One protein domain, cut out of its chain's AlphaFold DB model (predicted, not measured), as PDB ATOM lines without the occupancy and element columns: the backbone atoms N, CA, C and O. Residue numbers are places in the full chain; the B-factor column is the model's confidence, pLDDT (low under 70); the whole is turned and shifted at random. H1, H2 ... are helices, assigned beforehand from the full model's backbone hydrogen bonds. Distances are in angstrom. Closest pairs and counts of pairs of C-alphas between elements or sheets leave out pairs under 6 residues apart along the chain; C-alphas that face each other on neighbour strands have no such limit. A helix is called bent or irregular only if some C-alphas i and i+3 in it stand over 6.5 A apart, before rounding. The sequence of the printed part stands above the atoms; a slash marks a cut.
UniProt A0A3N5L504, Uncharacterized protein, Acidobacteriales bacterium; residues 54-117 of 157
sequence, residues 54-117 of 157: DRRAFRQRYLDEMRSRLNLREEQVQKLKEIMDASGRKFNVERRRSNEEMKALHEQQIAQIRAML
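AT A GLANCE: This is residues 54 to 117 of the 157 residues of an uncharacterized protein of Acidobacteriales bacterium (UniProt A0A3N5L504). One long helix, H2, makes nearly the whole length of the domain, and a much shorter helix, H1, folds back beside its first part, so that the two form a lopsided V with one short and one long arm. Residues 85 to 117, of which 85 to 115 belong to H2, make up most of the long arm of the V and stick out free, past the part of H2 that touches H1. The printed part has 64 residues with two named helices, H1 then H2, and no named strand; the class is all helix. It is extended, with a radius of gyration of the C-alphas of 20.2 A and spans of 64 by 18 by 16 A.

IN THESE COORDINATES: H1 covers residues 55 to 70 and measures 22.1 A from first to last C-alpha, beginning with C-alpha 55 at (40.906, 8.166, 33.701). Residues 71 to 73 form the link. H2 covers residues 74 to 115, from C-alpha 74 at (48.961, -8.894, 22.128) to C-alpha 115 at (54.748, 48.215, 43.599), a length of 61.3 A. Neither helix is bent.

HOW THE PARTS SIT: H1 and H2 touch, H1 with residues 63 to 67 alone and H2 with residues 77 to 81 alone. Their closest C-alphas are those of Arg 67 and Val 77, 6.7 A apart. Their lines stand at a steep tilt of 45 degrees, and they run opposite ways. Their centres are 23.2 A apart. In H1 and H2 every backbone O i to N i+4 pair is within hydrogen-bond range.

THE WHOLE: The two C-alphas farthest apart are those of Arg 73 and Leu 117, at 64.7 A. The printed part has no cut, and the link from H1 to H2 is tight. The mean pLDDT of the printed part is 92.3, and residues 54 to 55 are under 70.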
ATOM      1  N   ASP A  54      36.321   8.653  34.072       68.12
ATOM      2  CA  ASP A  54      37.272   7.931  34.907       68.12
ATOM      3  C   ASP A  54      38.517   7.684  34.052       68.12
ATOM      4  O   ASP A  54      38.438   7.096  32.974       68.12
ATOM      5  N   ARG A  55      39.668   8.206  34.489       68.19
ATOM      6  CA  ARG A  55      40.906   8.166  33.701       68.19
ATOM      7  C   ARG A  55      41.278   6.731  33.339       68.19
ATOM      8  O   ARG A  55      41.870   6.512  32.285       68.19
ATOM      9  N   ARG A  56      40.918   5.766  34.195       72.94
ATOM     10  CA  ARG A  56      41.098   4.337  33.926       72.94
ATOM     11  C   ARG A  56      40.130   3.859  32.850       72.94
ATOM     12  O   ARG A  56      40.577   3.250  31.886       72.94
ATOM     13  N   ALA A  57      38.851   4.216  32.954       76.31
ATOM     14  CA  ALA A  57      37.850   3.902  31.936       76.31
ATOM     15  C   ALA A  57      38.174   4.530  30.568       76.31
ATOM     16  O   ALA A  57      38.030   3.870  29.545       76.31
ATOM     17  N   PHE A  58      38.662   5.772  30.528       81.62
ATOM     18  CA  PHE A  58      39.100   6.423  29.290       81.62
ATOM     19  C   PHE A  58      40.310   5.717  28.677       81.62
ATOM     20  O   PHE A  58      40.319   5.421  27.486       81.62
ATOM     21  N   ARG A  59      41.318   5.406  29.503       84.94
ATOM     22  CA  ARG A  59      42.506   4.669  29.063       84.94
ATOM     23  C   ARG A  59      42.131   3.301  28.495       84.94
ATOM     24  O   ARG A  59      42.651   2.939  27.446       84.94
ATOM     25  N   GLN A  60      41.242   2.572  29.167       86.75
ATOM     26  CA  GLN A  60      40.791   1.258  28.718       86.75
ATOM     27  C   GLN A  60      40.038   1.357  27.388       86.75
ATOM     28  O   GLN A  60      40.409   0.681  26.439       86.75
ATOM     29  N   ARG A  61      39.082   2.288  27.271       88.44
ATOM     30  CA  ARG A  61      38.350   2.534  26.016       88.44
ATOM     31  C   ARG A  61      39.279   2.867  24.853       88.44
ATOM     32  O   ARG A  61      39.098   2.335  23.768       88.44
ATOM     33  N   TYR A  62      40.282   3.713  25.086       90.06
ATOM     34  CA  TYR A  62      41.262   4.061  24.059       90.06
ATOM     35  C   TYR A  62      42.114   2.854  23.643       90.06
ATOM     36  O   TYR A  62      42.349   2.648  22.456       90.06
ATOM     37  N   LEU A  63      42.550   2.023  24.597       92.50
ATOM     38  CA  LEU A  63      43.268   0.780  24.298       92.50
ATOM     39  C   LEU A  63      42.405  -0.197  23.489       92.50
ATOM     40  O   LEU A  63      42.893  -0.756  22.509       92.50
ATOM     41  N   ASP A  64      41.140  -0.373  23.872       92.31
ATOM     42  CA  ASP A  64      40.199  -1.272  23.198       92.31
ATOM     43  C   ASP A  64      39.870  -0.774  21.779       92.31
ATOM     44  O   ASP A  64      39.814  -1.558  20.827       92.31
ATOM     45  N   GLU A  65      39.729   0.541  21.605       94.00
ATOM     46  CA  GLU A  65      39.545   1.174  20.298       94.00
ATOM     47  C   GLU A  65      40.770   0.964  19.399       94.00
ATOM     48  O   GLU A  65      40.633   0.529  18.256       94.00
ATOM     49  N   MET A  66      41.977   1.210  19.912       92.38
ATOM     50  CA  MET A  66      43.215   1.025  19.147       92.38
ATOM     51  C   MET A  66      43.432  -0.446  18.788       92.38
ATOM     52  O   MET A  66      43.807  -0.757  17.659       92.38
ATOM     53  N   ARG A  67      43.150  -1.363  19.722       94.12
ATOM     54  CA  ARG A  67      43.226  -2.809  19.488       94.12
ATOM     55  C   ARG A  67      42.262  -3.251  18.391       94.12
ATOM     56  O   ARG A  67      42.691  -3.959  17.486       94.12
ATOM     57  N   SER A  68      40.995  -2.845  18.469       94.75
ATOM     58  CA  SER A  68      39.953  -3.266  17.521       94.75
ATOM     59  C   SER A  68      40.126  -2.644  16.137       94.75
ATOM     60  O   SER A  68      40.052  -3.351  15.138       94.75
ATOM     61  N   ARG A  69      40.410  -1.340  16.053       96.25
ATOM     62  CA  ARG A  69      40.535  -0.637  14.766       96.25
ATOM     63  C   ARG A  69      41.810  -0.980  14.009       96.25
ATOM     64  O   ARG A  69      41.794  -0.998  12.784       96.25
ATOM     65  N   LEU A  70      42.905  -1.227  14.726       95.56
ATOM     66  CA  LEU A  70      44.212  -1.498  14.120       95.56
ATOM     67  C   LEU A  70      44.577  -2.988  14.135       95.56
ATOM     68  O   LEU A  70      45.665  -3.340  13.691       95.56
ATOM     69  N   ASN A  71      43.690  -3.849  14.648       94.88
ATOM     70  CA  ASN A  71      43.911  -5.289  14.798       94.88
ATOM     71  C   ASN A  71      45.256  -5.608  15.477       94.88
ATOM     72  O   ASN A  71      46.048  -6.421  14.996       94.88
ATOM     73  N   LEU A  72      45.543  -4.921  16.589       94.88
ATOM     74  CA  LEU A  72      46.823  -5.059  17.284       94.88
ATOM     75  C   LEU A  72      46.976  -6.466  17.877       94.88
ATOM     76  O   LEU A  72      46.095  -6.949  18.591       94.88
ATOM     77  N   ARG A  73      48.137  -7.085  17.652       95.44
ATOM     78  CA  ARG A  73      48.547  -8.318  18.344       95.44
ATOM     79  C   ARG A  73      48.830  -8.031  19.819       95.44
ATOM     80  O   ARG A  73      49.178  -6.906  20.173       95.44
ATOM     81  N   GLU A  74      48.760  -9.050  20.674       92.56
ATOM     82  CA  GLU A  74      48.961  -8.894  22.128       92.56
ATOM     83  C   GLU A  74      50.290  -8.206  22.482       92.56
ATOM     84  O   GLU A  74      50.321  -7.285  23.297       92.56
ATOM     85  N   GLU A  75      51.378  -8.547  21.788       94.44
ATOM     86  CA  GLU A  75      52.676  -7.882  21.964       94.44
ATOM     87  C   GLU A  75      52.627  -6.375  21.651       94.44
ATOM     88  O   GLU A  75      53.292  -5.567  22.301       94.44
ATOM     89  N   GLN A  76      51.832  -5.970  20.657       93.94
ATOM     90  CA  GLN A  76      51.662  -4.566  20.279       93.94
ATOM     91  C   GLN A  76      50.769  -3.827  21.281       93.94
ATOM     92  O   GLN A  76      51.045  -2.673  21.602       93.94
ATOM     93  N   VAL A  77      49.742  -4.492  21.820       94.00
ATOM     94  CA  VAL A  77      48.907  -3.950  22.904       94.00
ATOM     95  C   VAL A  77      49.746  -3.722  24.162       94.00
ATOM     96  O   VAL A  77      49.618  -2.679  24.804       94.00
ATOM     97  N   GLN A  78      50.643  -4.652  24.495       94.56
ATOM     98  CA  GLN A  78      51.536  -4.506  25.640       94.56
ATOM     99  C   GLN A  78      52.494  -3.317  25.465       94.56
ATOM    100  O   GLN A  78      52.584  -2.465  26.350       94.56
ATOM    101  N   LYS A  79      53.107  -3.173  24.283       94.12
ATOM    102  CA  LYS A  79      53.924  -1.992  23.950       94.12
ATOM    103  C   LYS A  79      53.124  -0.690  24.012       94.12
ATOM    104  O   LYS A  79      53.620   0.316  24.513       94.12
ATOM    105  N   LEU A  80      51.875  -0.691  23.543       93.75
ATOM    106  CA  LEU A  80      51.005   0.484  23.615       93.75
ATOM    107  C   LEU A  80      50.742   0.900  25.071       93.75
ATOM    108  O   LEU A  80      50.833   2.086  25.386       93.75
ATOM    109  N   LYS A  81      50.490  -0.055  25.976       92.62
ATOM    110  CA  LYS A  81      50.344   0.223  27.417       92.62
ATOM    111  C   LYS A  81      51.597   0.886  27.992       92.62
ATOM    112  O   LYS A  81      51.492   1.916  28.656       92.62
ATOM    113  N   GLU A  82      52.775   0.354  27.676       94.19
ATOM    114  CA  GLU A  82      54.057   0.908  28.127       94.19
ATOM    115  C   GLU A  82      54.288   2.335  27.614       94.19
ATOM    116  O   GLU A  82      54.688   3.214  28.386       94.19
ATOM    117  N   ILE A  83      53.967   2.603  26.342       93.50
ATOM    118  CA  ILE A  83      54.033   3.947  25.747       93.50
ATOM    119  C   ILE A  83      53.097   4.907  26.485       93.50
ATOM    120  O   ILE A  83      53.500   6.022  26.836       93.50
ATOM    121  N   MET A  84      51.858   4.491  26.755       90.44
ATOM    122  CA  MET A  84      50.879   5.311  27.471       90.44
ATOM    123  C   MET A  84      51.311   5.603  28.912       90.44
ATOM    124  O   MET A  84      51.088   6.710  29.409       90.44
ATOM    125  N   ASP A  85      51.948   4.649  29.590       90.88
ATOM    126  CA  ASP A  85      52.469   4.838  30.945       90.88
ATOM    127  C   ASP A  85      53.690   5.753  30.983       90.88
ATOM    128  O   ASP A  85      53.750   6.668  31.810       90.88
ATOM    129  N   ALA A  86      54.641   5.566  30.067       91.69
ATOM    130  CA  ALA A  86      55.791   6.452  29.931       91.69
ATOM    131  C   ALA A  86      55.357   7.892  29.620       91.69
ATOM    132  O   ALA A  86      55.828   8.836  30.259       91.69
ATOM    133  N   SER A  87      54.409   8.058  28.696       90.56
ATOM    134  CA  SER A  87      53.851   9.363  28.324       90.56
ATOM    135  C   SER A  87      53.095  10.004  29.487       90.56
ATOM    136  O   SER A  87      53.285  11.185  29.770       90.56
ATOM    137  N   GLY A  88      52.308   9.220  30.230       89.06
ATOM    138  CA  GLY A  88      51.613   9.686  31.429       89.06
ATOM    139  C   GLY A  88      52.568  10.183  32.518       89.06
ATOM    140  O   GLY A  88      52.322  11.230  33.119       89.06
ATOM    141  N   ARG A  89      53.689   9.484  32.748       92.56
ATOM    142  CA  ARG A  89      54.730   9.936  33.688       92.56
ATOM    143  C   ARG A  89      55.353  11.258  33.247       92.56
ATOM    144  O   ARG A  89      55.405  12.183  34.054       92.56
ATOM    145  N   LYS A  90      55.757  11.371  31.976       91.25
ATOM    146  CA  LYS A  90      56.324  12.610  31.415       91.25
ATOM    147  C   LYS A  90      55.352  13.781  31.540       91.25
ATOM    148  O   LYS A  90      55.727  14.834  32.040       91.25
ATOM    149  N   PHE A  91      54.089  13.566  31.177       91.25
ATOM    150  CA  PHE A  91      53.049  14.583  31.299       91.25
ATOM    151  C   PHE A  91      52.855  15.050  32.745       91.25
ATOM    152  O   PHE A  91      52.705  16.240  32.996       91.25
ATOM    153  N   ASN A  92      52.873  14.132  33.716       89.06
ATOM    154  CA  ASN A  92      52.732  14.496  35.125       89.06
ATOM    155  C   ASN A  92      53.917  15.322  35.640       89.06
ATOM    156  O   ASN A  92      53.697  16.252  36.414       89.06
ATOM    157  N   VAL A  93      55.144  14.984  35.233       94.38
ATOM    158  CA  VAL A  93      56.347  15.759  35.580       94.38
ATOM    159  C   VAL A  93      56.249  17.163  34.994       94.38
ATOM    160  O   VAL A  93      56.335  18.137  35.738       94.38
ATOM    161  N   GLU A  94      55.965  17.266  33.697       93.94
ATOM    162  CA  GLU A  94      55.852  18.555  33.010       93.94
ATOM    163  C   GLU A  94      54.729  19.411  33.595       93.94
ATOM    164  O   GLU A  94      54.894  20.598  33.849       93.94
ATOM    165  N   ARG A  95      53.586  18.795  33.908       93.00
ATOM    166  CA  ARG A  95      52.471  19.504  34.531       93.00
ATOM    167  C   ARG A  95      52.824  20.052  35.911       93.00
ATOM    168  O   ARG A  95      52.353  21.130  36.254       93.00
ATOM    169  N   ARG A  96      53.606  19.329  36.720       93.44
ATOM    170  CA  ARG A  96      54.063  19.836  38.027       93.44
ATOM    171  C   ARG A  96      54.967  21.046  37.847       93.44
ATOM    172  O   ARG A  96      54.682  22.083  38.433       93.44
ATOM    173  N   ARG A  97      55.964  20.925  36.972       94.38
ATOM    174  CA  ARG A  97      56.874  22.016  36.628       94.38
ATOM    175  C   ARG A  97      56.115  23.249  36.130       94.38
ATOM    176  O   ARG A  97      56.260  24.326  36.686       94.38
ATOM    177  N   SER A  98      55.241  23.075  35.142       94.06
ATOM    178  CA  SER A  98      54.438  24.165  34.585       94.06
ATOM    179  C   SER A  98      53.542  24.824  35.640       94.06
ATOM    180  O   SER A  98      53.418  26.045  35.664       94.06
ATOM    181  N   ASN A  99      52.954  24.053  36.563       93.62
ATOM    182  CA  ASN A  99      52.177  24.629  37.664       93.62
ATOM    183  C   ASN A  99      53.040  25.503  38.591       93.62
ATOM    184  O   ASN A  99      52.572  26.547  39.043       93.62
ATOM    185  N   GLU A 100      54.267  25.075  38.896       95.44
ATOM    186  CA  GLU A 100      55.212  25.841  39.717       95.44
ATOM    187  C   GLU A 100      55.641  27.130  39.008       95.44
ATOM    188  O   GLU A 100      55.576  28.205  39.602       95.44
ATOM    189  N   GLU A 101      55.970  27.048  37.718       95.12
ATOM    190  CA  GLU A 101      56.319  28.206  36.887       95.12
ATOM    191  C   GLU A 101      55.160  29.211  36.797       95.12
ATOM    192  O   GLU A 101      55.355  30.412  36.977       95.12
ATOM    193  N   MET A 102      53.929  28.732  36.590       94.56
ATOM    194  CA  MET A 102      52.742  29.594  36.568       94.56
ATOM    195  C   MET A 102      52.478  30.254  37.921       94.56
ATOM    196  O   MET A 102      52.057  31.410  37.967       94.56
ATOM    197  N   LYS A 103      52.729  29.545  39.028       94.44
ATOM    198  CA  LYS A 103      52.602  30.116  40.372       94.44
ATOM    199  C   LYS A 103      53.624  31.234  40.587       94.44
ATOM    200  O   LYS A 103      53.235  32.314  41.023       94.44
ATOM    201  N   ALA A 104      54.884  31.003  40.224       96.12
ATOM    202  CA  ALA A 104      55.935  32.013  40.328       96.12
ATOM    203  C   ALA A 104      55.618  33.255  39.479       96.12
ATOM    204  O   ALA A 104      55.722  34.382  39.961       96.12
ATOM    205  N   LEU A 105      55.145  33.060  38.242       97.38
ATOM    206  CA  LEU A 105      54.730  34.156  37.365       97.38
ATOM    207  C   LEU A 105      53.574  34.966  37.971       97.38
ATOM    208  O   LEU A 105      53.562  36.195  37.896       97.38
ATOM    209  N   HIS A 106      52.608  34.291  38.597       95.38
ATOM    210  CA  HIS A 106      51.495  34.953  39.267       95.38
ATOM    211  C   HIS A 106      51.948  35.779  40.480       95.38
ATOM    212  O   HIS A 106      51.509  36.916  40.647       95.38
ATOM    213  N   GLU A 107      52.854  35.246  41.300       96.62
ATOM    214  CA  GLU A 107      53.430  35.965  42.443       96.62
ATOM    215  C   GLU A 107      54.227  37.195  41.993       96.62
ATOM    216  O   GLU A 107      54.070  38.278  42.559       96.62
ATOM    217  N   GLN A 108      55.010  37.064  40.920       97.75
ATOM    218  CA  GLN A 108      55.724  38.184  40.317       97.75
ATOM    219  C   GLN A 108      54.758  39.264  39.811       97.75
ATOM    220  O   GLN A 108      54.978  40.450  40.059       97.75
ATOM    221  N   GLN A 109      53.673  38.869  39.140       96.94
ATOM    222  CA  GLN A 109      52.641  39.799  38.685       96.94
ATOM    223  C   GLN A 109      52.014  40.557  39.866       96.94
ATOM    224  O   GLN A 109      51.870  41.776  39.801       96.94
ATOM    225  N   ILE A 110      51.677  39.859  40.956       97.50
ATOM    226  CA  ILE A 110      51.145  40.481  42.176       97.50
ATOM    227  C   ILE A 110      52.147  41.484  42.754       97.50
ATOM    228  O   ILE A 110      51.751  42.585  43.133       97.50
ATOM    229  N   ALA A 111      53.434  41.135  42.812       97.56
ATOM    230  CA  ALA A 111      54.473  42.024  43.327       97.56
ATOM    231  C   ALA A 111      54.617  43.298  42.480       97.56
ATOM    232  O   ALA A 111      54.683  44.396  43.029       97.56
ATOM    233  N   GLN A 112      54.602  43.166  41.149       97.81
ATOM    234  CA  GLN A 112      54.642  44.310  40.234       97.81
ATOM    235  C   GLN A 112      53.408  45.202  40.377       97.81
ATOM    236  O   GLN A 112      53.540  46.421  40.389       97.81
ATOM    237  N   ILE A 113      52.222  44.605  40.540       97.38
ATOM    238  CA  ILE A 113      50.998  45.367  40.795       97.38
ATOM    239  C   ILE A 113      51.112  46.107  42.128       97.38
ATOM    240  O   ILE A 113      50.898  47.308  42.165       97.38
ATOM    241  N   ARG A 114      51.519  45.438  43.210       96.88
ATOM    242  CA  ARG A 114      51.694  46.084  44.523       96.88
ATOM    243  C   ARG A 114      52.661  47.265  44.480       96.88
ATOM    244  O   ARG A 114      52.400  48.264  45.134       96.88
ATOM    245  N   ALA A 115      53.740  47.164  43.705       97.31
ATOM    246  CA  ALA A 115      54.748  48.215  43.599       97.31
ATOM    247  C   ALA A 115      54.237  49.516  42.949       97.31
ATOM    248  O   ALA A 115      54.843  50.561  43.162       97.31
ATOM    249  N   MET A 116      53.152  49.466  42.165       97.44
ATOM    250  CA  MET A 116      52.561  50.647  41.518       97.44
ATOM    251  C   MET A 116      51.348  51.231  42.259       97.44
ATOM    252  O   MET A 116      50.765  52.196  41.773       97.44
ATOM    253  N   LEU A 117      50.928  50.632  43.378       97.75
ATOM    254  CA  LEU A 117      49.729  51.039  44.111       97.75
ATOM    255  C   LEU A 117      50.064  51.937  45.306       97.75
ATOM    256  O   LEU A 117      51.032  51.701  46.028       97.75
TER     257      LEU A 117